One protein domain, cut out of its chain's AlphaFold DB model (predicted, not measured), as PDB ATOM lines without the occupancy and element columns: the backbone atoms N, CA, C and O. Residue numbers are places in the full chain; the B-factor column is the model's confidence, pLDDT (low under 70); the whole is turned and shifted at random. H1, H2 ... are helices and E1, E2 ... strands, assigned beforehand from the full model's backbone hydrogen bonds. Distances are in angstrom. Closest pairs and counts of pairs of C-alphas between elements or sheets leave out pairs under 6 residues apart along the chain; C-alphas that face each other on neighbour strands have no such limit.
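AT A GLANCE: This is residues 3 to 170 of the 234 residues of an uncharacterized protein of Clostridiaceae bacterium (UniProt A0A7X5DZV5). A strongly twisted sheet of five strands has two helices, H3 and H5, over one face, while the short helix H1 covers part of the opposite face. At one end of the elongated whole, H2 and the first part of H3 make a helical hairpin that reaches past the sheet, and residues 38 to 43 of H2 stick out free. A long stretch without a named element, residues 82 to 102, loops out on the way from H3 to the edge strand E3. The printed part has 168 residues with five named helices and five named strands, in the order E1 H1 E2 H2 H3 E3 H4 E4 H5 E5; the sheet runs E1 E5 E2 E4 E3 and is mixed, and the class is mixed, helices and strands. The whole is only just loose, close to compact, with a radius of gyration of the C-alphas of 18.8 A and spans of 60 by 38 by 29 A.

IN THESE COORDINATES: Across the sheet, E1 is residues 3 to 6, with C-alpha 3 at (-27.068, 38.155, -32.594). E5 is residues 159 to 169, 32.4 A long, and its C-alpha 169 stands at (-5.945, 49.412, -43.316). E2, residues 23 to 34, is the longest strand by residues and measures 33.3 A. E4, residues 121 to 130, measures 20.7 A and bends by 95 degrees at residue 124. E3, residues 103 to 109, measures 19.3 A. H3, residues 56 to 81, is the longest helix at 36.4 A and begins with C-alpha 56 at (-35.252, 46.531, 1.841). H5, residues 136 to 153, measures 26.0 A, and H2, residues 38 to 51, measures 20.1 A. H1 is residues 12 to 19 and H4 is residues 110 to 113.

HOW THE PARTS SIT: E1 and E3 are the edge strands. E1 and E5 are parallel, with N 4 and O 161 2.8 A apart, within hydrogen-bond range. E5 and E2 are antiparallel, with N 26 and O 166 at 2.8 A. E2 and E4 are antiparallel, with N 32 and O 126 at 2.8 A. E4 and E3 are antiparallel, with N 127 and O 106 at 2.8 A. H3 is on the sheet at a height of 4.7 A, over E4 and along the strands, at 5 degrees to E4 on the local plane; their closest C-alphas are those of Ser 70 and Tyr 123, 4.5 A apart. H5 lies on the same face at a height of 9.3 A, over E5 and E2 and along the strands; the closest C-alphas of H5 and E2 are those of Pro 136 and Ser 26, 5.6 A apart. H3 and H5 only just touch, with 3 pairs of C-alphas within 8 A, the closest being those of Leu 80 and Ala 146 at 7.0 A; they stand at a steep tilt of 53 degrees, opposite ways. H1 is on the opposite face at a height of 8.1 A, slantwise to the strands, over E2 and only just over E5, on which 3 of its C-alphas fall. H2 is not on the sheet. H2 and H3 form a hairpin and touch, with the C-alphas of Val 51 and Trp 58 closest at 6.5 A, at a shallow tilt of 28 degrees, opposite ways. H4 only grazes the sheet and is near H3. E2, H2, H3 and E3 form a split strand-helix-strand unit, two strands running the same way with E4 between them; E4, H5 and E5 form another, with E2 between its strands, and both crossovers are right-handed. Every O i to N i+4 pair is within hydrogen-bond range in H1 and H2, against 21 of 22 in H3 and 12 of 14 in H5, and H4 is too short for such a pair.

THE WHOLE: The two C-alphas farthest apart are those of Arg 20 and Asp 56, at 60.2 A. The printed part has no cut. The link from H3 to E3, 21 residues, is long; within it residues 86 to 87 pair in parallel with residues 103 to 104 of E3. The mean pLDDT of the printed part is 94.6, and residues 91 to 95 are under 70.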
ATOM      1  N   ILE A   3     -28.367  37.704 -32.077       97.69
ATOM      2  CA  ILE A   3     -27.068  38.155 -32.594       97.69
ATOM      3  C   ILE A   3     -27.271  39.364 -33.508       97.69
ATOM      4  O   ILE A   3     -28.058  39.319 -34.452       97.69
ATOM      5  N   PHE A   4     -26.505  40.426 -33.262       96.75
ATOM      6  CA  PHE A   4     -26.511  41.655 -34.051       96.75
ATOM      7  C   PHE A   4     -25.135  41.917 -34.651       96.75
ATOM      8  O   PHE A   4     -24.118  41.735 -33.983       96.75
ATOM      9  N   HIS A   5     -25.102  42.424 -35.881       97.62
ATOM     10  CA  HIS A   5     -23.868  42.822 -36.555       97.62
ATOM     11  C   HIS A   5     -23.721  44.346 -36.516       97.62
ATOM     12  O   HIS A   5     -24.483  45.081 -37.145       97.62
ATOM     13  N   ASP A   6     -22.754  44.821 -35.732       97.00
ATOM     14  CA  ASP A   6     -22.489  46.233 -35.477       97.00
ATOM     15  C   ASP A   6     -21.279  46.717 -36.290       97.00
ATOM     16  O   ASP A   6     -20.120  46.512 -35.924       97.00
ATOM     17  N   HIS A   7     -21.570  47.400 -37.398       96.50
ATOM     18  CA  HIS A   7     -20.576  48.028 -38.275       96.50
ATOM     19  C   HIS A   7     -20.402  49.531 -37.987       96.50
ATOM     20  O   HIS A   7     -19.896  50.270 -38.838       96.50
ATOM     21  N   SER A   8     -20.867  50.027 -36.831       93.88
ATOM     22  CA  SER A   8     -20.809  51.460 -36.492       93.88
ATOM     23  C   SER A   8     -19.383  51.982 -36.283       93.88
ATOM     24  O   SER A   8     -19.135  53.169 -36.484       93.88
ATOM     25  N   TYR A   9     -18.442  51.093 -35.957       91.19
ATOM     26  CA  TYR A   9     -17.015  51.395 -35.810       91.19
ATOM     27  C   TYR A   9     -16.279  51.480 -37.153       91.19
ATOM     28  O   TYR A   9     -15.141  51.932 -37.187       91.19
ATOM     29  N   VAL A  10     -16.926  51.090 -38.259       95.69
ATOM     30  CA  VAL A  10     -16.391  51.253 -39.614       95.69
ATOM     31  C   VAL A  10     -16.963  52.535 -40.214       95.69
ATOM     32  O   VAL A  10     -18.119  52.586 -40.655       95.69
ATOM     33  N   SER A  11     -16.142  53.582 -40.236       93.88
ATOM     34  CA  SER A  11     -16.499  54.898 -40.762       93.88
ATOM     35  C   SER A  11     -16.772  54.877 -42.270       93.88
ATOM     36  O   SER A  11     -16.321  54.000 -43.008       93.88
ATOM     37  N   GLN A  12     -17.476  55.898 -42.772       92.38
ATOM     38  CA  GLN A  12     -17.730  56.062 -44.210       92.38
ATOM     39  C   GLN A  12     -16.428  56.080 -45.032       92.38
ATOM     40  O   GLN A  12     -16.391  55.528 -46.129       92.38
ATOM     41  N   ALA A  13     -15.371  56.705 -44.498       91.44
ATOM     42  CA  ALA A  13     -14.068  56.744 -45.149       91.44
ATOM     43  C   ALA A  13     -13.487  55.331 -45.254       91.44
ATOM     44  O   ALA A  13     -13.177  54.886 -46.350       91.44
ATOM     45  N   GLU A  14     -13.428  54.586 -44.151       95.25
ATOM     46  CA  GLU A  14     -12.925  53.207 -44.153       95.25
ATOM     47  C   GLU A  14     -13.717  52.297 -45.098       95.25
ATOM     48  O   GLU A  14     -13.116  51.495 -45.805       95.25
ATOM     49  N   ARG A  15     -15.042  52.473 -45.214       95.94
ATOM     50  CA  ARG A  15     -15.856  51.741 -46.204       95.94
ATOM     51  C   ARG A  15     -15.426  52.010 -47.643       95.94
ATOM     52  O   ARG A  15     -15.444  51.094 -48.462       95.94
ATOM     53  N   GLU A  16     -15.034  53.242 -47.966       95.31
ATOM     54  CA  GLU A  16     -14.475  53.562 -49.282       95.31
ATOM     55  C   GLU A  16     -13.102  52.906 -49.488       95.31
ATOM     56  O   GLU A  16     -12.821  52.384 -50.566       95.31
ATOM     57  N   PHE A  17     -12.255  52.864 -48.458       97.31
ATOM     58  CA  PHE A  17     -10.978  52.147 -48.541       97.31
ATOM     59  C   PHE A  17     -11.182  50.641 -48.722       97.31
ATOM     60  O   PHE A  17     -10.489  50.037 -49.539       97.31
ATOM     61  N   ILE A  18     -12.164  50.049 -48.039       96.62
ATOM     62  CA  ILE A  18     -12.541  48.643 -48.214       96.62
ATOM     63  C   ILE A  18     -13.011  48.390 -49.647       96.62
ATOM     64  O   ILE A  18     -12.493  47.496 -50.314       96.62
ATOM     65  N   SER A  19     -13.941  49.199 -50.167       96.50
ATOM     66  CA  SER A  19     -14.493  48.996 -51.515       96.50
ATOM     67  C   SER A  19     -13.450  49.147 -52.625       96.50
ATOM     68  O   SER A  19     -13.577  48.544 -53.689       96.50
ATOM     69  N   ARG A  20     -12.389  49.916 -52.364       95.81
ATOM     70  CA  ARG A  20     -11.253  50.108 -53.274       95.81
ATOM     71  C   ARG A  20     -10.089  49.142 -53.019       95.81
ATOM     72  O   ARG A  20      -9.075  49.224 -53.710       95.81
ATOM     73  N   GLY A  21     -10.222  48.223 -52.059       96.31
ATOM     74  CA  GLY A  21      -9.232  47.185 -51.765       96.31
ATOM     75  C   GLY A  21      -7.977  47.684 -51.042       96.31
ATOM     76  O   GLY A  21      -6.907  47.114 -51.239       96.31
ATOM     77  N   TYR A  22      -8.086  48.760 -50.260       97.06
ATOM     78  CA  TYR A  22      -7.022  49.307 -49.400       97.06
ATOM     79  C   TYR A  22      -7.234  49.013 -47.914       97.06
ATOM     80  O   TYR A  22      -6.430  49.409 -47.077       97.06
ATOM     81  N   ALA A  23      -8.340  48.369 -47.576       96.56
ATOM     82  CA  ALA A  23      -8.632  47.912 -46.237       96.56
ATOM     83  C   ALA A  23      -9.482  46.646 -46.323       96.56
ATOM     84  O   ALA A  23     -10.105  46.372 -47.353       96.56
ATOM     85  N   CYS A  24      -9.529  45.885 -45.239       95.25
ATOM     86  CA  CYS A  24     -10.464  44.782 -45.091       95.25
ATOM     87  C   CYS A  24     -11.267  44.939 -43.803       95.25
ATOM     88  O   CYS A  24     -10.811  45.533 -42.825       95.25
ATOM     89  N   GLU A  25     -12.487  44.414 -43.814       95.56
ATOM     90  CA  GLU A  25     -13.297  44.346 -42.607       95.56
ATOM     91  C   GLU A  25     -12.866  43.146 -41.753       95.56
ATOM     92  O   GLU A  25     -12.651  42.040 -42.257       95.56
ATOM     93  N   SER A  26     -12.745  43.368 -40.449       96.94
ATOM     94  CA  SER A  26     -12.322  42.375 -39.469       96.94
ATOM     95  C   SER A  26     -13.132  42.503 -38.185       96.94
ATOM     96  O   SER A  26     -13.892  43.452 -37.994       96.94
ATOM     97  N   PHE A  27     -12.967  41.542 -37.285       97.88
ATOM     98  CA  PHE A  27     -13.641  41.558 -35.995       97.88
ATOM     99  C   PHE A  27     -12.895  42.427 -34.991       97.88
ATOM    100  O   PHE A  27     -11.670  42.328 -34.842       97.88
ATOM    101  N   TYR A  28     -13.659  43.273 -34.305       97.31
ATOM    102  CA  TYR A  28     -13.193  44.096 -33.201       97.31
ATOM    103  C   TYR A  28     -13.459  43.412 -31.862       97.31
ATOM    104  O   TYR A  28     -12.527  43.153 -31.103       97.31
ATOM    105  N   SER A  29     -14.716  43.064 -31.587       98.00
ATOM    106  CA  SER A  29     -15.114  42.449 -30.322       98.00
ATOM    107  C   SER A  29     -16.446  41.708 -30.431       98.00
ATOM    108  O   SER A  29     -17.235  41.916 -31.356       98.00
ATOM    109  N   LEU A  30     -16.695  40.842 -29.454       98.56
ATOM    110  CA  LEU A  30     -18.007  40.293 -29.142       98.56
ATOM    111  C   LEU A  30     -18.501  40.937 -27.848       98.56
ATOM    112  O   LEU A  30     -17.811  40.885 -26.829       98.56
ATOM    113  N   ARG A  31     -19.687  41.538 -27.874       98.31
ATOM    114  CA  ARG A  31     -20.303  42.182 -26.713       98.31
ATOM    115  C   ARG A  31     -21.523  41.398 -26.274       98.31
ATOM    116  O   ARG A  31     -22.503  41.327 -27.009       98.31
ATOM    117  N   PHE A  32     -21.464  40.874 -25.064       98.56
ATOM    118  CA  PHE A  32     -22.482  40.042 -24.453       98.56
ATOM    119  C   PHE A  32     -23.296  40.866 -23.469       98.56
ATOM    120  O   PHE A  32     -22.742  41.626 -22.672       98.56
ATOM    121  N   ASN A  33     -24.612  40.716 -23.532       97.88
ATOM    122  CA  ASN A  33     -25.532  41.442 -22.679       97.88
ATOM    123  C   ASN A  33     -26.683  40.530 -22.263       97.88
ATOM    124  O   ASN A  33     -27.292  39.879 -23.112       97.88
ATOM    125  N   PHE A  34     -26.987  40.521 -20.970       98.31
ATOM    126  CA  PHE A  34     -28.197  39.904 -20.451       98.31
ATOM    127  C   PHE A  34     -29.355  40.889 -20.599       98.31
ATOM    128  O   PHE A  34     -29.337  41.975 -20.013       98.31
ATOM    129  N   VAL A  35     -30.381  40.512 -21.354       97.81
ATOM    130  CA  VAL A  35     -31.571  41.338 -21.572       97.81
ATOM    131  C   VAL A  35     -32.778  40.619 -20.998       97.81
ATOM    132  O   VAL A  35     -33.119  39.521 -21.422       97.81
ATOM    133  N   TYR A  36     -33.443  41.240 -20.022       96.94
ATOM    134  CA  TYR A  36     -34.682  40.696 -19.471       96.94
ATOM    135  C   TYR A  36     -35.789  40.693 -20.526       96.94
ATOM    136  O   TYR A  36     -35.969  41.692 -21.231       96.94
ATOM    137  N   THR A  37     -36.578  39.621 -20.570       96.56
ATOM    138  CA  THR A  37     -37.773  39.551 -21.417       96.56
ATOM    139  C   THR A  37     -38.829  40.560 -20.975       96.56
ATOM    140  O   THR A  37     -38.773  41.114 -19.871       96.56
ATOM    141  N   LYS A  38     -39.822  40.828 -21.828       97.00
ATOM    142  CA  LYS A  38     -40.896  41.779 -21.494       97.00
ATOM    143  C   LYS A  38     -41.690  41.319 -20.274       97.00
ATOM    144  O   LYS A  38     -42.090  42.156 -19.465       97.00
ATOM    145  N   GLU A  39     -41.865  40.013 -20.142       96.94
ATOM    146  CA  GLU A  39     -42.531  39.326 -19.043       96.94
ATOM    147  C   GLU A  39     -41.734  39.520 -17.749       96.94
ATOM    148  O   GLU A  39     -42.263  40.075 -16.788       96.94
ATOM    149  N   GLN A  40     -40.432  39.209 -17.755       96.75
ATOM    150  CA  GLN A  40     -39.547  39.409 -16.599       96.75
ATOM    151  C   GLN A  40     -39.487  40.882 -16.160       96.75
ATOM    152  O   GLN A  40     -39.508  41.197 -14.968       96.75
ATOM    153  N   GLN A  41     -39.444  41.813 -17.118       96.56
ATOM    154  CA  GLN A  41     -39.497  43.244 -16.819       96.56
ATOM    155  C   GLN A  41     -40.846  43.653 -16.213       96.56
ATOM    156  O   GLN A  41     -40.878  44.500 -15.322       96.56
ATOM    157  N   ALA A  42     -41.962  43.092 -16.689       97.25
ATOM    158  CA  ALA A  42     -43.291  43.378 -16.155       97.25
ATOM    159  C   ALA A  42     -43.456  42.849 -14.724       97.25
ATOM    160  O   ALA A  42     -43.945  43.585 -13.871       97.25
ATOM    161  N   GLU A  43     -42.983  41.633 -14.446       96.00
ATOM    162  CA  GLU A  43     -42.962  41.054 -13.098       96.00
ATOM    163  C   GLU A  43     -42.140  41.911 -12.130       96.00
ATOM    164  O   GLU A  43     -42.605  42.250 -11.041       96.00
ATOM    165  N   SER A  44     -40.940  42.328 -12.548       94.44
ATOM    166  CA  SER A  44     -40.075  43.178 -11.728       94.44
ATOM    167  C   SER A  44     -40.706  44.552 -11.461       94.44
ATOM    168  O   SER A  44     -40.668  45.031 -10.326       94.44
ATOM    169  N   ARG A  45     -41.363  45.160 -12.462       96.06
ATOM    170  CA  ARG A  45     -42.112  46.418 -12.285       96.06
ATOM    171  C   ARG A  45     -43.283  46.268 -11.315       96.06
ATOM    172  O   ARG A  45     -43.402  47.078 -10.406       96.06
ATOM    173  N   ALA A  46     -44.101  45.226 -11.462       96.69
ATOM    174  CA  ALA A  46     -45.235  44.981 -10.568       96.69
ATOM    175  C   ALA A  46     -44.780  44.767  -9.112       96.69
ATOM    176  O   ALA A  46     -45.407  45.257  -8.169       96.69
ATOM    177  N   TYR A  47     -43.652  44.076  -8.918       96.19
ATOM    178  CA  TYR A  47     -43.056  43.924  -7.595       96.19
ATOM    179  C   TYR A  47     -42.571  45.271  -7.037       96.19
ATOM    180  O   TYR A  47     -42.905  45.603  -5.900       96.19
ATOM    181  N   ALA A  48     -41.872  46.085  -7.839       95.12
ATOM    182  CA  ALA A  48     -41.437  47.428  -7.447       95.12
ATOM    183  C   ALA A  48     -42.609  48.333  -7.032       95.12
ATOM    184  O   ALA A  48     -42.514  49.031  -6.027       95.12
ATOM    185  N   GLU A  49     -43.720  48.294  -7.773       96.50
ATOM    186  CA  GLU A  49     -44.948  49.038  -7.457       96.50
ATOM    187  C   GLU A  49     -45.578  48.590  -6.130       96.50
ATOM    188  O   GLU A  49     -46.164  49.403  -5.418       96.50
ATOM    189  N   THR A  50     -45.423  47.313  -5.771       96.62
ATOM    190  CA  THR A  50     -45.981  46.741  -4.539       96.62
ATOM    191  C   THR A  50     -45.166  47.116  -3.301       96.62
ATOM    192  O   THR A  50     -45.742  47.453  -2.268       96.62
ATOM    193  N   VAL A  51     -43.833  47.026  -3.375       95.31
ATOM    194  CA  VAL A  51     -42.957  47.193  -2.196       95.31
ATOM    195  C   VAL A  51     -42.257  48.554  -2.125       95.31
ATOM    196  O   VAL A  51     -41.757  48.924  -1.067       95.31
ATOM    197  N   GLY A  52     -42.228  49.311  -3.224       94.69
ATOM    198  CA  GLY A  52     -41.461  50.550  -3.365       94.69
ATOM    199  C   GLY A  52     -39.961  50.304  -3.582       94.69
ATOM    200  O   GLY A  52     -39.364  49.426  -2.960       94.69
ATOM    201  N   THR A  53     -39.327  51.105  -4.445       91.31
ATOM    202  CA  THR A  53     -37.912  50.938  -4.847       91.31
ATOM    203  C   THR A  53     -36.896  51.278  -3.757       91.31
ATOM    204  O   THR A  53     -35.754  50.849  -3.838       91.31
ATOM    205  N   GLU A  54     -37.304  52.011  -2.725       91.50
ATOM    206  CA  GLU A  54     -36.446  52.357  -1.581       91.50
ATOM    207  C   GLU A  54     -36.550  51.331  -0.439       91.50
ATOM    208  O   GLU A  54     -35.974  51.520   0.628       91.50
ATOM    209  N   SER A  55     -37.330  50.260  -0.620       94.06
ATOM    210  CA  SER A  55     -37.522  49.251   0.420       94.06
ATOM    211  C   SER A  55     -36.378  48.238   0.475       94.06
ATOM    212  O   SER A  55     -35.769  47.874  -0.538       94.06
ATOM    213  N   ASP A  56     -36.154  47.675   1.663       94.56
ATOM    214  CA  ASP A  56     -35.252  46.531   1.841       94.56
ATOM    215  C   ASP A  56     -35.698  45.334   0.989       94.56
ATOM    216  O   ASP A  56     -34.878  44.635   0.393       94.56
ATOM    217  N   ALA A  57     -37.014  45.125   0.869       95.50
ATOM    218  CA  ALA A  57     -37.597  44.054   0.066       95.50
ATOM    219  C   ALA A  57     -37.268  44.199  -1.431       95.50
ATOM    220  O   ALA A  57     -37.014  43.194  -2.104       95.50
ATOM    221  N   TRP A  58     -37.241  45.431  -1.950       95.94
ATOM    222  CA  TRP A  58     -36.776  45.712  -3.306       95.94
ATOM    223  C   TRP A  58     -35.272  45.499  -3.444       95.94
ATOM    224  O   TRP A  58     -34.842  44.825  -4.376       95.94
ATOM    225  N   SER A  59     -34.478  46.001  -2.497       94.62
ATOM    226  CA  SER A  59     -33.019  45.839  -2.511       94.62
ATOM    227  C   SER A  59     -32.613  44.361  -2.554       94.62
ATOM    228  O   SER A  59     -31.796  43.958  -3.384       94.62
ATOM    229  N   VAL A  60     -33.247  43.516  -1.733       95.62
ATOM    230  CA  VAL A  60     -33.024  42.061  -1.739       95.62
ATOM    231  C   VAL A  60     -33.401  41.441  -3.087       95.62
ATOM    232  O   VAL A  60     -32.630  40.648  -3.633       95.62
ATOM    233  N   HIS A  61     -34.550  41.815  -3.657       95.25
ATOM    234  CA  HIS A  61     -34.989  41.321  -4.965       95.25
ATOM    235  C   HIS A  61     -34.035  41.737  -6.094       95.25
ATOM    236  O   HIS A  61     -33.617  40.898  -6.895       95.25
ATOM    237  N   ALA A  62     -33.643  43.011  -6.137       94.44
ATOM    238  CA  ALA A  62     -32.733  43.554  -7.137       94.44
ATOM    239  C   ALA A  62     -31.352  42.887  -7.056       94.44
ATOM    240  O   ALA A  62     -30.808  42.482  -8.082       94.44
ATOM    241  N   ALA A  63     -30.817  42.693  -5.846       95.88
ATOM    242  CA  ALA A  63     -29.565  41.972  -5.630       95.88
ATOM    243  C   ALA A  63     -29.650  40.503  -6.074       95.88
ATOM    244  O   ALA A  63     -28.740  40.010  -6.742       95.88
ATOM    245  N   ALA A  64     -30.736  39.799  -5.742       95.81
ATOM    246  CA  ALA A  64     -30.934  38.410  -6.155       95.81
ATOM    247  C   ALA A  64     -31.043  38.278  -7.684       95.81
ATOM    248  O   ALA A  64     -30.404  37.411  -8.281       95.81
ATOM    249  N   SER A  65     -31.791  39.176  -8.327       95.88
ATOM    250  CA  SER A  65     -31.910  39.231  -9.787       95.88
ATOM    251  C   SER A  65     -30.564  39.535 -10.457       95.88
ATOM    252  O   SER A  65     -30.190  38.874 -11.427       95.88
ATOM    253  N   ALA A  66     -29.791  40.472  -9.895       96.69
ATOM    254  CA  ALA A  66     -28.455  40.830 -10.367       96.69
ATOM    255  C   ALA A  66     -27.449  39.671 -10.263       96.69
ATOM    256  O   ALA A  66     -26.697  39.415 -11.204       96.69
ATOM    257  N   ARG A  67     -27.466  38.920  -9.155       97.12
ATOM    258  CA  ARG A  67     -26.648  37.706  -9.008       97.12
ATOM    259  C   ARG A  67     -27.045  36.646 -10.023       97.12
ATOM    260  O   ARG A  67     -26.183  36.166 -10.744       97.12
ATOM    261  N   ARG A  68     -28.346  36.367 -10.167       97.00
ATOM    262  CA  ARG A  68     -28.845  35.360 -11.114       97.00
ATOM    263  C   ARG A  68     -28.438  35.661 -12.559       97.00
ATOM    264  O   ARG A  68     -28.003  34.742 -13.252       97.00
ATOM    265  N   ARG A  69     -28.567  36.914 -13.025       97.06
ATOM    266  CA  ARG A  69     -28.114  37.284 -14.383       97.06
ATOM    267  C   ARG A  69     -26.602  37.114 -14.535       97.06
ATOM    268  O   ARG A  69     -26.147  36.604 -15.551       97.06
ATOM    269  N   SER A  70     -25.834  37.506 -13.519       97.88
ATOM    270  CA  SER A  70     -24.373  37.473 -13.563       97.88
ATOM    271  C   SER A  70     -23.864  36.035 -13.556       97.88
ATOM    272  O   SER A  70     -23.118  35.661 -14.446       97.88
ATOM    273  N   GLU A  71     -24.365  35.183 -12.657       97.69
ATOM    274  CA  GLU A  71     -24.065  33.744 -12.616       97.69
ATOM    275  C   GLU A  71     -24.424  33.050 -13.933       97.69
ATOM    276  O   GLU A  71     -23.706  32.172 -14.411       97.69
ATOM    277  N   HIS A  72     -25.549  33.438 -14.538       97.81
ATOM    278  CA  HIS A  72     -25.950  32.911 -15.829       97.81
ATOM    279  C   HIS A  72     -24.938  33.271 -16.928       97.81
ATOM    280  O   HIS A  72     -24.463  32.375 -17.628       97.81
ATOM    281  N   MET A  73     -24.562  34.547 -17.034       98.25
ATOM    282  CA  MET A  73     -23.598  35.026 -18.030       98.25
ATOM    283  C   MET A  73     -22.173  34.522 -17.766       98.25
ATOM    284  O   MET A  73     -21.434  34.235 -18.707       98.25
ATOM    285  N   GLU A  74     -21.795  34.344 -16.500       97.69
ATOM    286  CA  GLU A  74     -20.503  33.790 -16.092       97.69
ATOM    287  C   GLU A  74     -20.309  32.367 -16.633       97.69
ATOM    288  O   GLU A  74     -19.224  32.018 -17.095       97.69
ATOM    289  N   ARG A  75     -21.365  31.541 -16.669       97.44
ATOM    290  CA  ARG A  75     -21.291  30.197 -17.275       97.44
ATOM    291  C   ARG A  75     -20.921  30.237 -18.757       97.44
ATOM    292  O   ARG A  75     -20.191  29.360 -19.216       97.44
ATOM    293  N   ILE A  76     -21.392  31.245 -19.488       97.62
ATOM    294  CA  ILE A  76     -21.101  31.404 -20.917       97.62
ATOM    295  C   ILE A  76     -19.620  31.732 -21.106       97.62
ATOM    296  O   ILE A  76     -18.929  31.052 -21.867       97.62
ATOM    297  N   VAL A  77     -19.102  32.732 -20.387       96.62
ATOM    298  CA  VAL A  77     -17.682  33.096 -20.500       96.62
ATOM    299  C   VAL A  77     -16.757  32.011 -19.943       96.62
ATOM    300  O   VAL A  77     -15.717  31.766 -20.545       96.62
ATOM    301  N   ASN A  78     -17.157  31.263 -18.908       96.06
ATOM    302  CA  ASN A  78     -16.425  30.076 -18.449       96.06
ATOM    303  C   ASN A  78     -16.276  29.023 -19.554       96.06
ATOM    304  O   ASN A  78     -15.195  28.465 -19.735       96.06
ATOM    305  N   LEU A  79     -17.338  28.757 -20.320       96.69
ATOM    306  CA  LEU A  79     -17.271  27.802 -21.426       96.69
ATOM    307  C   LEU A  79     -16.367  28.302 -22.564       96.69
ATOM    308  O   LEU A  79     -15.624  27.522 -23.167       96.69
ATOM    309  N   LEU A  80     -16.396  29.606 -22.843       96.94
ATOM    310  CA  LEU A  80     -15.484  30.225 -23.805       96.94
ATOM    311  C   LEU A  80     -14.028  30.159 -23.309       96.94
ATOM    312  O   LEU A  80     -13.148  29.796 -24.083       96.94
ATOM    313  N   ALA A  81     -13.771  30.414 -22.027       94.38
ATOM    314  CA  ALA A  81     -12.436  30.357 -21.427       94.38
ATOM    315  C   ALA A  81     -11.813  28.950 -21.471       94.38
ATOM    316  O   ALA A  81     -10.603  28.815 -21.599       94.38
ATOM    317  N   GLN A  82     -12.622  27.886 -21.474       94.56
ATOM    318  CA  GLN A  82     -12.130  26.518 -21.704       94.56
ATOM    319  C   GLN A  82     -11.614  26.286 -23.136       94.56
ATOM    320  O   GLN A  82     -10.955  25.283 -23.410       94.56
ATOM    321  N   ASN A  83     -11.944  27.176 -24.076       95.56
ATOM    322  CA  ASN A  83     -11.677  27.012 -25.504       95.56
ATOM    323  C   ASN A  83     -10.719  28.054 -26.089       95.56
ATOM    324  O   ASN A  83     -10.170  27.811 -27.170       95.56
ATOM    325  N   PHE A  84     -10.530  29.178 -25.402       95.12
ATOM    326  CA  PHE A  84      -9.755  30.328 -25.857       95.12
ATOM    327  C   PHE A  84      -8.801  30.805 -24.770       95.12
ATOM    328  O   PHE A  84      -9.129  30.754 -23.588       95.12
ATOM    329  N   LYS A  85      -7.654  31.350 -25.175       93.62
ATOM    330  CA  LYS A  85      -6.779  32.098 -24.267       93.62
ATOM    331  C   LYS A  85      -7.402  33.471 -24.013       93.62
ATOM    332  O   LYS A  85      -7.321  34.341 -24.886       93.62
ATOM    333  N   ILE A  86      -8.043  33.665 -22.861       94.06
ATOM    334  CA  ILE A  86      -8.745  34.915 -22.543       94.06
ATOM    335  C   ILE A  86      -7.943  35.744 -21.535       94.06
ATOM    336  O   ILE A  86      -7.953  35.476 -20.335       94.06
ATOM    337  N   TYR A  87      -7.293  36.803 -22.014       92.25
ATOM    338  CA  TYR A  87      -6.588  37.747 -21.152       92.25
ATOM    339  C   TYR A  87      -7.565  38.443 -20.194       92.25
ATOM    340  O   TYR A  87      -8.658  38.843 -20.602       92.25
ATOM    341  N   GLN A  88      -7.143  38.623 -18.937       90.00
ATOM    342  CA  GLN A  88      -7.882  39.312 -17.867       90.00
ATOM    343  C   GLN A  88      -9.151  38.591 -17.373       90.00
ATOM    344  O   GLN A  88      -9.841  39.104 -16.487       90.00
ATOM    345  N   TYR A  89      -9.457  37.388 -17.870       90.88
ATOM    346  CA  TYR A  89     -10.585  36.619 -17.354       90.88
ATOM    347  C   TYR A  89     -10.243  35.902 -16.048       90.88
ATOM    348  O   TYR A  89     -10.828  36.236 -15.020       90.88
ATOM    349  N   ASP A  90      -9.285  34.983 -16.034       80.75
ATOM    350  CA  ASP A  90      -8.881  34.348 -14.782       80.75
ATOM    351  C   ASP A  90      -8.055  35.334 -13.930       80.75
ATOM    352  O   ASP A  90      -7.193  36.056 -14.432       80.75
ATOM    353  N   LYS A  91      -8.365  35.415 -12.632       67.25
ATOM    354  CA  LYS A  91      -7.639  36.267 -11.675       67.25
ATOM    355  C   LYS A  91      -6.268  35.685 -11.330       67.25
ATOM    356  O   LYS A  91      -5.419  36.423 -10.833       67.25
ATOM    357  N   GLU A  92      -6.080  34.389 -11.563       66.75
ATOM    358  CA  GLU A  92      -4.854  33.655 -11.254       66.75
ATOM    359  C   GLU A  92      -3.953  33.466 -12.486       66.75
ATOM    360  O   GLU A  92      -2.758  33.202 -12.334       66.75
ATOM    361  N   GLU A  93      -4.470  33.667 -13.706       63.72
ATOM    362  CA  GLU A  93      -3.661  33.553 -14.921       63.72
ATOM    363  C   GLU A  93      -2.761  34.770 -15.159       63.72
ATOM    364  O   GLU A  93      -3.184  35.919 -15.282       63.72
ATOM    365  N   THR A  94      -1.478  34.474 -15.347       64.12
ATOM    366  CA  THR A  94      -0.412  35.421 -15.674       64.12
ATOM    367  C   THR A  94      -0.249  35.614 -17.182       64.12
ATOM    368  O   THR A  94       0.881  35.758 -17.649       64.12
ATOM    369  N   VAL A  95      -1.319  35.536 -17.980       69.81
ATOM    370  CA  VAL A  95      -1.219  35.760 -19.432       69.81
ATOM    371  C   VAL A  95      -0.722  37.195 -19.638       69.81
ATOM    372  O   VAL A  95      -1.407  38.121 -19.217       69.81
ATOM    373  N   PRO A  96       0.466  37.442 -20.221       78.75
ATOM    374  CA  PRO A  96       0.954  38.806 -20.404       78.75
ATOM    375  C   PRO A  96       0.132  39.544 -21.462       78.75
ATOM    376  O   PRO A  96      -0.280  38.943 -22.453       78.75
ATOM    377  N   TYR A  97      -0.034  40.862 -21.319       78.44
ATOM    378  CA  TYR A  97      -0.776  41.663 -22.305       78.44
ATOM    379  C   TYR A  97      -0.166  41.585 -23.716       78.44
ATOM    380  O   TYR A  97      -0.890  41.583 -24.699       78.44
ATOM    381  N   ASN A  98       1.156  41.443 -23.838       81.56
ATOM    382  CA  ASN A  98       1.846  41.340 -25.132       81.56
ATOM    383  C   ASN A  98       2.051  39.882 -25.593       81.56
ATOM    384  O   ASN A  98       3.057  39.578 -26.230       81.56
ATOM    385  N   SER A  99       1.169  38.961 -25.199       85.25
ATOM    386  CA  SER A  99       1.248  37.543 -25.584       85.25
ATOM    387  C   SER A  99       0.224  37.168 -26.661       85.25
ATOM    388  O   SER A  99      -0.498  38.017 -27.181       85.25
ATOM    389  N   ASP A 100       0.175  35.884 -27.011       89.81
ATOM    390  CA  ASP A 100      -0.658  35.315 -28.072       89.81
ATOM    391  C   ASP A 100      -2.087  34.967 -27.609       89.81
ATOM    392  O   ASP A 100      -2.667  33.971 -28.041       89.81
ATOM    393  N   TRP A 101      -2.654  35.753 -26.690       94.56
ATOM    394  CA  TRP A 101      -4.038  35.558 -26.256       94.56
ATOM    395  C   TRP A 101      -5.018  35.793 -27.409       94.56
ATOM    396  O   TRP A 101      -4.772  36.591 -28.314       94.56
ATOM    397  N   ASP A 102      -6.153  35.101 -27.364       96.19
ATOM    398  CA  ASP A 102      -7.176  35.157 -28.407       96.19
ATOM    399  C   ASP A 102      -8.116  36.343 -28.200       96.19
ATOM    400  O   ASP A 102      -8.435  37.075 -29.146       96.19
ATOM    401  N   LEU A 103      -8.568  36.506 -26.953       96.75
ATOM    402  CA  LEU A 103      -9.596  37.461 -26.561       96.75
ATOM    403  C   LEU A 103      -9.190  38.225 -25.298       96.75
ATOM    404  O   LEU A 103      -8.623  37.660 -24.368       96.75
ATOM    405  N   PHE A 104      -9.525  39.507 -25.251       95.75
ATOM    406  CA  PHE A 104      -9.387  40.366 -24.082       95.75
ATOM    407  C   PHE A 104     -10.741  40.483 -23.383       95.75
ATOM    408  O   PHE A 104     -11.717  40.907 -24.008       95.75
ATOM    409  N   PHE A 105     -10.802  40.126 -22.101       96.56
ATOM    410  CA  PHE A 105     -12.025  40.183 -21.306       96.56
ATOM    411  C   PHE A 105     -12.172  41.492 -20.532       96.56
ATOM    412  O   PHE A 105     -11.270  41.929 -19.818       96.56
ATOM    413  N   TRP A 106     -13.372  42.062 -20.594       96.31
ATOM    414  CA  TRP A 106     -13.796  43.160 -19.732       96.31
ATOM    415  C   TRP A 106     -15.256  42.986 -19.326       96.31
ATOM    416  O   TRP A 106     -16.088  42.622 -20.156       96.31
ATOM    417  N   CYS A 107     -15.585  43.288 -18.074       97.06
ATOM    418  CA  CYS A 107     -16.955  43.341 -17.576       97.06
ATOM    419  C   CYS A 107     -17.121  44.501 -16.596       97.06
ATOM    420  O   CYS A 107     -16.143  45.118 -16.163       97.06
ATOM    421  N   ASN A 108     -18.367  44.759 -16.217       95.75
ATOM    422  CA  ASN A 108     -18.667  45.712 -15.160       95.75
ATOM    423  C   ASN A 108     -18.300  45.150 -13.775       95.75
ATOM    424  O   ASN A 108     -18.064  43.951 -13.600       95.75
ATOM    425  N   ASP A 109     -18.307  46.029 -12.775       94.81
ATOM    426  CA  ASP A 109     -18.283  45.658 -11.363       94.81
ATOM    427  C   ASP A 109     -19.620  46.028 -10.711       94.81
ATOM    428  O   ASP A 109     -20.188  47.098 -10.964       94.81
ATOM    429  N   PHE A 110     -20.112  45.146  -9.849       95.62
ATOM    430  CA  PHE A 110     -21.350  45.318  -9.110       95.62
ATOM    431  C   PHE A 110     -21.367  46.567  -8.233       95.62
ATOM    432  O   PHE A 110     -22.430  47.152  -8.039       95.62
ATOM    433  N   SER A 111     -20.214  47.028  -7.743       93.50
ATOM    434  CA  SER A 111     -20.143  48.289  -7.001       93.50
ATOM    435  C   SER A 111     -20.680  49.460  -7.826       93.50
ATOM    436  O   SER A 111     -21.331  50.348  -7.281       93.50
ATOM    437  N   SER A 112     -20.476  49.420  -9.147       91.50
ATOM    438  CA  SER A 112     -20.962  50.431 -10.083       91.50
ATOM    439  C   SER A 112     -22.405  50.168 -10.515       91.50
ATOM    440  O   SER A 112     -23.225  51.084 -10.499       91.50
ATOM    441  N   THR A 113     -22.749  48.930 -10.882       93.38
ATOM    442  CA  THR A 113     -24.079  48.606 -11.443       93.38
ATOM    443  C   THR A 113     -25.174  48.460 -10.390       93.38
ATOM    444  O   THR A 113     -26.351  48.619 -10.708       93.38
ATOM    445  N   MET A 114     -24.800  48.186  -9.140       93.81
ATOM    446  CA  MET A 114     -25.703  47.985  -8.005       93.81
ATOM    447  C   MET A 114     -25.436  48.977  -6.865       93.81
ATOM    448  O   MET A 114     -25.816  48.710  -5.730       93.81
ATOM    449  N   GLN A 115     -24.778  50.109  -7.148       88.44
ATOM    450  CA  GLN A 115     -24.563  51.220  -6.201       88.44
ATOM    451  C   GLN A 115     -23.996  50.767  -4.838       88.44
ATOM    452  O   GLN A 115     -24.410  51.236  -3.782       88.44
ATOM    453  N   GLY A 116     -23.058  49.817  -4.856       85.62
ATOM    454  CA  GLY A 116     -22.423  49.272  -3.651       85.62
ATOM    455  C   GLY A 116     -23.231  48.222  -2.877       85.62
ATOM    456  O   GLY A 116     -22.710  47.676  -1.909       85.62
ATOM    457  N   LEU A 117     -24.453  47.879  -3.304       89.38
ATOM    458  CA  LEU A 117     -25.247  46.795  -2.701       89.38
ATOM    459  C   LEU A 117     -24.588  45.420  -2.887       89.38
ATOM    460  O   LEU A 117     -24.764  44.509  -2.078       89.38
ATOM    461  N   LEU A 118     -23.836  45.272  -3.975       94.00
ATOM    462  CA  LEU A 118     -23.046  44.099  -4.319       94.00
ATOM    463  C   LEU A 118     -21.622  44.535  -4.687       94.00
ATOM    464  O   LEU A 118     -21.378  45.695  -5.021       94.00
ATOM    465  N   SER A 119     -20.682  43.594  -4.648       94.06
ATOM    466  CA  SER A 119     -19.283  43.805  -5.023       94.06
ATOM    467  C   SER A 119     -18.769  42.665  -5.902       94.06
ATOM    468  O   SER A 119     -19.326  41.565  -5.902       94.06
ATOM    469  N   GLY A 120     -17.699  42.932  -6.652       93.81
ATOM    470  CA  GLY A 120     -17.109  41.977  -7.584       93.81
ATOM    471  C   GLY A 120     -17.707  42.082  -8.985       93.81
ATOM    472  O   GLY A 120     -18.515  42.957  -9.277       93.81
ATOM    473  N   ARG A 121     -17.291  41.179  -9.875       94.75
ATOM    474  CA  ARG A 121     -17.641  41.242 -11.298       94.75
ATOM    475  C   ARG A 121     -19.143  41.080 -11.532       94.75
ATOM    476  O   ARG A 121     -19.746  40.119 -11.061       94.75
ATOM    477  N   ASP A 122     -19.709  41.994 -12.314       96.56
ATOM    478  CA  ASP A 122     -21.050  41.877 -12.884       96.56
ATOM    479  C   ASP A 122     -20.919  41.417 -14.340       96.56
ATOM    480  O   ASP A 122     -20.623  42.210 -15.236       96.56
ATOM    481  N   TYR A 123     -21.141  40.123 -14.570       97.50
ATOM    482  CA  TYR A 123     -21.118  39.515 -15.899       97.50
ATOM    483  C   TYR A 123     -22.406  39.762 -16.686       97.50
ATOM    484  O   TYR A 123     -22.486  39.350 -17.840       97.50
ATOM    485  N   GLY A 124     -23.406  40.456 -16.120       97.31
ATOM    486  CA  GLY A 124     -24.615  40.844 -16.855       97.31
ATOM    487  C   GLY A 124     -24.302  41.586 -18.161       97.31
ATOM    488  O   GLY A 124     -25.076  41.516 -19.111       97.31
ATOM    489  N   TYR A 125     -23.132  42.222 -18.223       97.75
ATOM    490  CA  TYR A 125     -22.510  42.722 -19.439       97.75
ATOM    491  C   TYR A 125     -21.024  42.362 -19.444       97.75
ATOM    492  O   TYR A 125     -20.311  42.639 -18.475       97.75
ATOM    493  N   PHE A 126     -20.529  41.837 -20.563       98.25
ATOM    494  CA  PHE A 126     -19.093  41.701 -20.785       98.25
ATOM    495  C   PHE A 126     -18.725  41.789 -22.266       98.25
ATOM    496  O   PHE A 126     -19.555  41.625 -23.160       98.25
ATOM    497  N   THR A 127     -17.453  42.048 -22.537       98.38
ATOM    498  CA  THR A 127     -16.884  42.088 -23.884       98.38
ATOM    499  C   THR A 127     -15.702  41.141 -23.996       98.38
ATOM    500  O   THR A 127     -14.909  41.031 -23.062       98.38
ATOM    501  N   LEU A 128     -15.562  40.531 -25.169       98.38
ATOM    502  CA  LEU A 128     -14.396  39.775 -25.608       98.38
ATOM    503  C   LEU A 128     -13.829  40.446 -26.863       98.38
ATOM    504  O   LEU A 128     -14.350  40.252 -27.962       98.38
ATOM    505  N   ALA A 129     -12.808  41.289 -26.703       97.62
ATOM    506  CA  ALA A 129     -12.157  41.970 -27.824       97.62
ATOM    507  C   ALA A 129     -11.097  41.072 -28.468       97.62
ATOM    508  O   ALA A 129     -10.338  40.411 -27.766       97.62
ATOM    509  N   PHE A 130     -11.036  41.040 -29.797       97.75
ATOM    510  CA  PHE A 130     -10.042  40.245 -30.512       97.75
ATOM    511  C   PHE A 130      -8.663  40.894 -30.398       97.75
ATOM    512  O   PHE A 130      -8.542  42.119 -30.456       97.75
ATOM    513  N   ASN A 131      -7.619  40.072 -30.289       95.69
ATOM    514  CA  ASN A 131      -6.245  40.564 -30.250       95.69
ATOM    515  C   ASN A 131      -5.902  41.389 -31.502       95.69
ATOM    516  O   ASN A 131      -6.058  40.915 -32.634       95.69
ATOM    517  N   SER A 132      -5.429  42.625 -31.301       91.88
ATOM    518  CA  SER A 132      -5.069  43.535 -32.392       91.88
ATOM    519  C   SER A 132      -3.916  43.001 -33.239       91.88
ATOM    520  O   SER A 132      -3.887  43.253 -34.442       91.88
ATOM    521  N   GLU A 133      -3.034  42.202 -32.643       92.06
ATOM    522  CA  GLU A 133      -1.876  41.613 -33.316       92.06
ATOM    523  C   GLU A 133      -2.254  40.415 -34.201       92.06
ATOM    524  O   GLU A 133      -1.492  40.009 -35.077       92.06
ATOM    525  N   HIS A 134      -3.448  39.839 -34.014       94.00
ATOM    526  CA  HIS A 134      -3.923  38.759 -34.870       94.00
ATOM    527  C   HIS A 134      -4.333  39.275 -36.247       94.00
ATOM    528  O   HIS A 134      -5.147  40.196 -36.372       94.00
ATOM    529  N   ALA A 135      -3.834  38.588 -37.278       93.69
ATOM    530  CA  ALA A 135      -4.262  38.770 -38.658       93.69
ATOM    531  C   ALA A 135      -5.782  38.528 -38.816       93.69
ATOM    532  O   ALA A 135      -6.360  37.731 -38.060       93.69
ATOM    533  N   PRO A 136      -6.444  39.167 -39.803       94.25
ATOM    534  CA  PRO A 136      -7.887  39.036 -40.021       94.25
ATOM    535  C   PRO A 136      -8.371  37.580 -40.110       94.25
ATOM    536  O   PRO A 136      -9.416  37.227 -39.560       94.25
ATOM    537  N   GLU A 137      -7.588  36.706 -40.742       95.69
ATOM    538  CA  GLU A 137      -7.899  35.286 -40.915       95.69
ATOM    539  C   GLU A 137      -7.892  34.536 -39.581       95.69
ATOM    540  O   GLU A 137      -8.713  33.645 -39.357       95.69
ATOM    541  N   GLN A 138      -6.985  34.899 -38.670       96.56
ATOM    542  CA  GLN A 138      -6.935  34.304 -37.337       96.56
ATOM    543  C   GLN A 138      -8.125  34.767 -36.492       96.56
ATOM    544  O   GLN A 138      -8.781  33.939 -35.859       96.56
ATOM    545  N   ARG A 139      -8.478  36.060 -36.547       97.50
ATOM    546  CA  ARG A 139      -9.685  36.573 -35.876       97.50
ATOM    547  C   ARG A 139     -10.950  35.895 -36.394       97.50
ATOM    548  O   ARG A 139     -11.815  35.544 -35.598       97.50
ATOM    549  N   ARG A 140     -11.033  35.624 -37.704       97.81
ATOM    550  CA  ARG A 140     -12.125  34.839 -38.306       97.81
ATOM    551  C   ARG A 140     -12.221  33.435 -37.721       97.81
ATOM    552  O   ARG A 140     -13.301  33.042 -37.304       97.81
ATOM    553  N   LYS A 141     -11.106  32.708 -37.614       98.12
ATOM    554  CA  LYS A 141     -11.098  31.361 -37.014       98.12
ATOM    555  C   LYS A 141     -11.566  31.368 -35.558       98.12
ATOM    556  O   LYS A 141     -12.330  30.485 -35.166       98.12
ATOM    557  N   ILE A 142     -11.114  32.350 -34.774       98.38
ATOM    558  CA  ILE A 142     -11.537  32.534 -33.378       98.38
ATOM    559  C   ILE A 142     -13.043  32.806 -33.328       98.38
ATOM    560  O   ILE A 142     -13.756  32.121 -32.600       98.38
ATOM    561  N   TYR A 143     -13.535  33.734 -34.153       98.50
ATOM    562  CA  TYR A 143     -14.956  34.060 -34.260       98.50
ATOM    563  C   TYR A 143     -15.800  32.834 -34.629       98.50
ATOM    564  O   TYR A 143     -16.729  32.499 -33.901       98.50
ATOM    565  N   ASP A 144     -15.450  32.123 -35.704       98.44
ATOM    566  CA  ASP A 144     -16.213  30.965 -36.178       98.44
ATOM    567  C   ASP A 144     -16.268  29.867 -35.105       98.44
ATOM    568  O   ASP A 144     -17.285  29.193 -34.935       98.44
ATOM    569  N   ARG A 145     -15.175  29.676 -34.351       98.44
ATOM    570  CA  ARG A 145     -15.149  28.742 -33.220       98.44
ATOM    571  C   ARG A 145     -16.010  29.231 -32.058       98.44
ATOM    572  O   ARG A 145     -16.697  28.410 -31.459       98.44
ATOM    573  N   ALA A 146     -15.985  30.526 -31.749       98.31
ATOM    574  CA  ALA A 146     -16.790  31.097 -30.674       98.31
ATOM    575  C   ALA A 146     -18.281  30.954 -30.992       98.31
ATOM    576  O   ALA A 146     -19.036  30.491 -30.144       98.31
ATOM    577  N   MET A 147     -18.693  31.249 -32.230       98.00
ATOM    578  CA  MET A 147     -20.085  31.095 -32.661       98.00
ATOM    579  C   MET A 147     -20.565  29.645 -32.545       98.00
ATOM    580  O   MET A 147     -21.637  29.422 -31.994       98.00
ATOM    581  N   ARG A 148     -19.750  28.652 -32.938       98.12
ATOM    582  CA  ARG A 148     -20.089  27.224 -32.750       98.12
ATOM    583  C   ARG A 148     -20.314  26.837 -31.287       98.12
ATOM    584  O   ARG A 148     -21.150  25.996 -30.997       98.12
ATOM    585  N   ILE A 149     -19.563  27.422 -30.354       98.12
ATOM    586  CA  ILE A 149     -19.782  27.187 -28.916       98.12
ATOM    587  C   ILE A 149     -21.087  27.856 -28.468       98.12
ATOM    588  O   ILE A 149     -21.834  27.289 -27.675       98.12
ATOM    589  N   LEU A 150     -21.377  29.048 -28.990       97.62
ATOM    590  CA  LEU A 150     -22.560  29.828 -28.627       97.62
ATOM    591  C   LEU A 150     -23.869  29.248 -29.179       97.62
ATOM    592  O   LEU A 150     -24.926  29.529 -28.623       97.62
ATOM    593  N   GLU A 151     -23.817  28.374 -30.186       96.81
ATOM    594  CA  GLU A 151     -24.973  27.582 -30.644       96.81
ATOM    595  C   GLU A 151     -25.609  26.753 -29.512       96.81
ATOM    596  O   GLU A 151     -26.822  26.536 -29.521       96.81
ATOM    597  N   LEU A 152     -24.827  26.369 -28.493       97.06
ATOM    598  CA  LEU A 152     -25.321  25.684 -27.289       97.06
ATOM    599  C   LEU A 152     -26.300  26.538 -26.465       97.06
ATOM    600  O   LEU A 152     -27.035  25.996 -25.643       97.06
ATOM    601  N   PHE A 153     -26.320  27.853 -26.687       96.81
ATOM    602  CA  PHE A 153     -27.214  28.816 -26.040       96.81
ATOM    603  C   PHE A 153     -28.240  29.395 -27.027       96.81
ATOM    604  O   PHE A 153     -28.812  30.452 -26.783       96.81
ATOM    605  N   SER A 154     -28.487  28.732 -28.161       95.88
ATOM    606  CA  SER A 154     -29.413  29.219 -29.196       95.88
ATOM    607  C   SER A 154     -30.818  29.534 -28.669       95.88
ATOM    608  O   SER A 154     -31.376  30.575 -29.028       95.88
ATOM    609  N   ASP A 155     -31.331  28.730 -27.738       96.88
ATOM    610  CA  ASP A 155     -32.651  28.913 -27.116       96.88
ATOM    611  C   ASP A 155     -32.676  29.958 -25.984       96.88
ATOM    612  O   ASP A 155     -33.721  30.229 -25.397       96.88
ATOM    613  N   ASP A 156     -31.538  30.578 -25.663       97.56
ATOM    614  CA  ASP A 156     -31.429  31.513 -24.547       97.56
ATOM    615  C   ASP A 156     -32.015  32.887 -24.886       97.56
ATOM    616  O   ASP A 156     -31.360  33.729 -25.504       97.56
ATOM    617  N   GLU A 157     -33.270  33.122 -24.522       96.94
ATOM    618  CA  GLU A 157     -33.976  34.384 -24.777       96.94
ATOM    619  C   GLU A 157     -33.371  35.607 -24.071       96.94
ATOM    620  O   GLU A 157     -33.678  36.735 -24.450       96.94
ATOM    621  N   ASN A 158     -32.507  35.407 -23.073       98.25
ATOM    622  CA  ASN A 158     -31.876  36.497 -22.340       98.25
ATOM    623  C   ASN A 158     -30.492  36.871 -22.888       98.25
ATOM    624  O   ASN A 158     -29.959  37.925 -22.532       98.25
ATOM    625  N   LEU A 159     -29.911  36.046 -23.762       98.31
ATOM    626  CA  LEU A 159     -28.577  36.255 -24.310       98.31
ATOM    627  C   LEU A 159     -28.601  37.086 -25.595       98.31
ATOM    628  O   LEU A 159     -29.027  36.616 -26.653       98.31
ATOM    629  N   HIS A 160     -28.063  38.303 -25.515       98.44
ATOM    630  CA  HIS A 160     -27.858  39.184 -26.663       98.44
ATOM    631  C   HIS A 160     -26.364  39.367 -26.936       98.44
ATOM    632  O   HIS A 160     -25.589  39.695 -26.033       98.44
ATOM    633  N   ILE A 161     -25.963  39.209 -28.197       98.56
ATOM    634  CA  ILE A 161     -24.567  39.298 -28.632       98.56
ATOM    635  C   ILE A 161     -24.458  40.305 -29.772       98.56
ATOM    636  O   ILE A 161     -25.052  40.123 -30.830       98.56
ATOM    637  N   ALA A 162     -23.669  41.362 -29.591       98.38
ATOM    638  CA  ALA A 162     -23.280  42.239 -30.690       98.38
ATOM    639  C   ALA A 162     -21.881  41.859 -31.188       98.38
ATOM    640  O   ALA A 162     -20.913  41.877 -30.428       98.38
ATOM    641  N   VAL A 163     -21.785  41.530 -32.472       98.62
ATOM    642  CA  VAL A 163     -20.533  41.314 -33.194       98.62
ATOM    643  C   VAL A 163     -20.086  42.660 -33.743       98.62
ATOM    644  O   VAL A 163     -20.717  43.191 -34.654       98.62
ATOM    645  N   GLN A 164     -19.026  43.229 -33.174       98.12
ATOM    646  CA  GLN A 164     -18.519  44.535 -33.580       98.12
ATOM    647  C   GLN A 164     -17.405  44.376 -34.616       98.12
ATOM    648  O   GLN A 164     -16.470  43.589 -34.428       98.12
ATOM    649  N   TYR A 165     -17.499  45.142 -35.698       97.94
ATOM    650  CA  TYR A 165     -16.556  45.118 -36.815       97.94
ATOM    651  C   TYR A 165     -15.634  46.334 -36.804       97.94
ATOM    652  O   TYR A 165     -16.002  47.402 -36.332       97.94
ATOM    653  N   THR A 166     -14.439  46.179 -37.360       96.81
ATOM    654  CA  THR A 166     -13.471  47.260 -37.575       96.81
ATOM    655  C   THR A 166     -12.836  47.135 -38.958       96.81
ATOM    656  O   THR A 166     -12.850  46.058 -39.557       96.81
ATOM    657  N   ALA A 167     -12.268  48.225 -39.463       96.38
ATOM    658  CA  ALA A 167     -11.450  48.207 -40.664       96.38
ATOM    659  C   ALA A 167      -9.972  48.029 -40.302       96.38
ATOM    660  O   ALA A 167      -9.451  48.675 -39.394       96.38
ATOM    661  N   ILE A 168      -9.284  47.168 -41.045       95.25
ATOM    662  CA  ILE A 168      -7.828  47.044 -41.000       95.25
ATOM    663  C   ILE A 168      -7.289  47.615 -42.304       95.25
ATOM    664  O   ILE A 168      -7.581  47.100 -43.383       95.25
ATOM    665  N   MET A 169      -6.536  48.706 -42.186       94.75
ATOM    666  CA  MET A 169      -5.945  49.412 -43.316       94.75
ATOM    667  C   MET A 169      -4.695  48.674 -43.805       94.75
ATOM    668  O   MET A 169      -3.863  48.247 -43.006       94.75
ATOM    669  N   ASP A 170      -4.538  48.558 -45.121       95.69
ATOM    670  CA  ASP A 170      -3.289  48.118 -45.739       95.69
ATOM    671  C   ASP A 170      -2.360  49.328 -45.881       95.69
ATOM    672  O   ASP A 170      -2.246  49.943 -46.945       95.69
TER     673      ASP A 170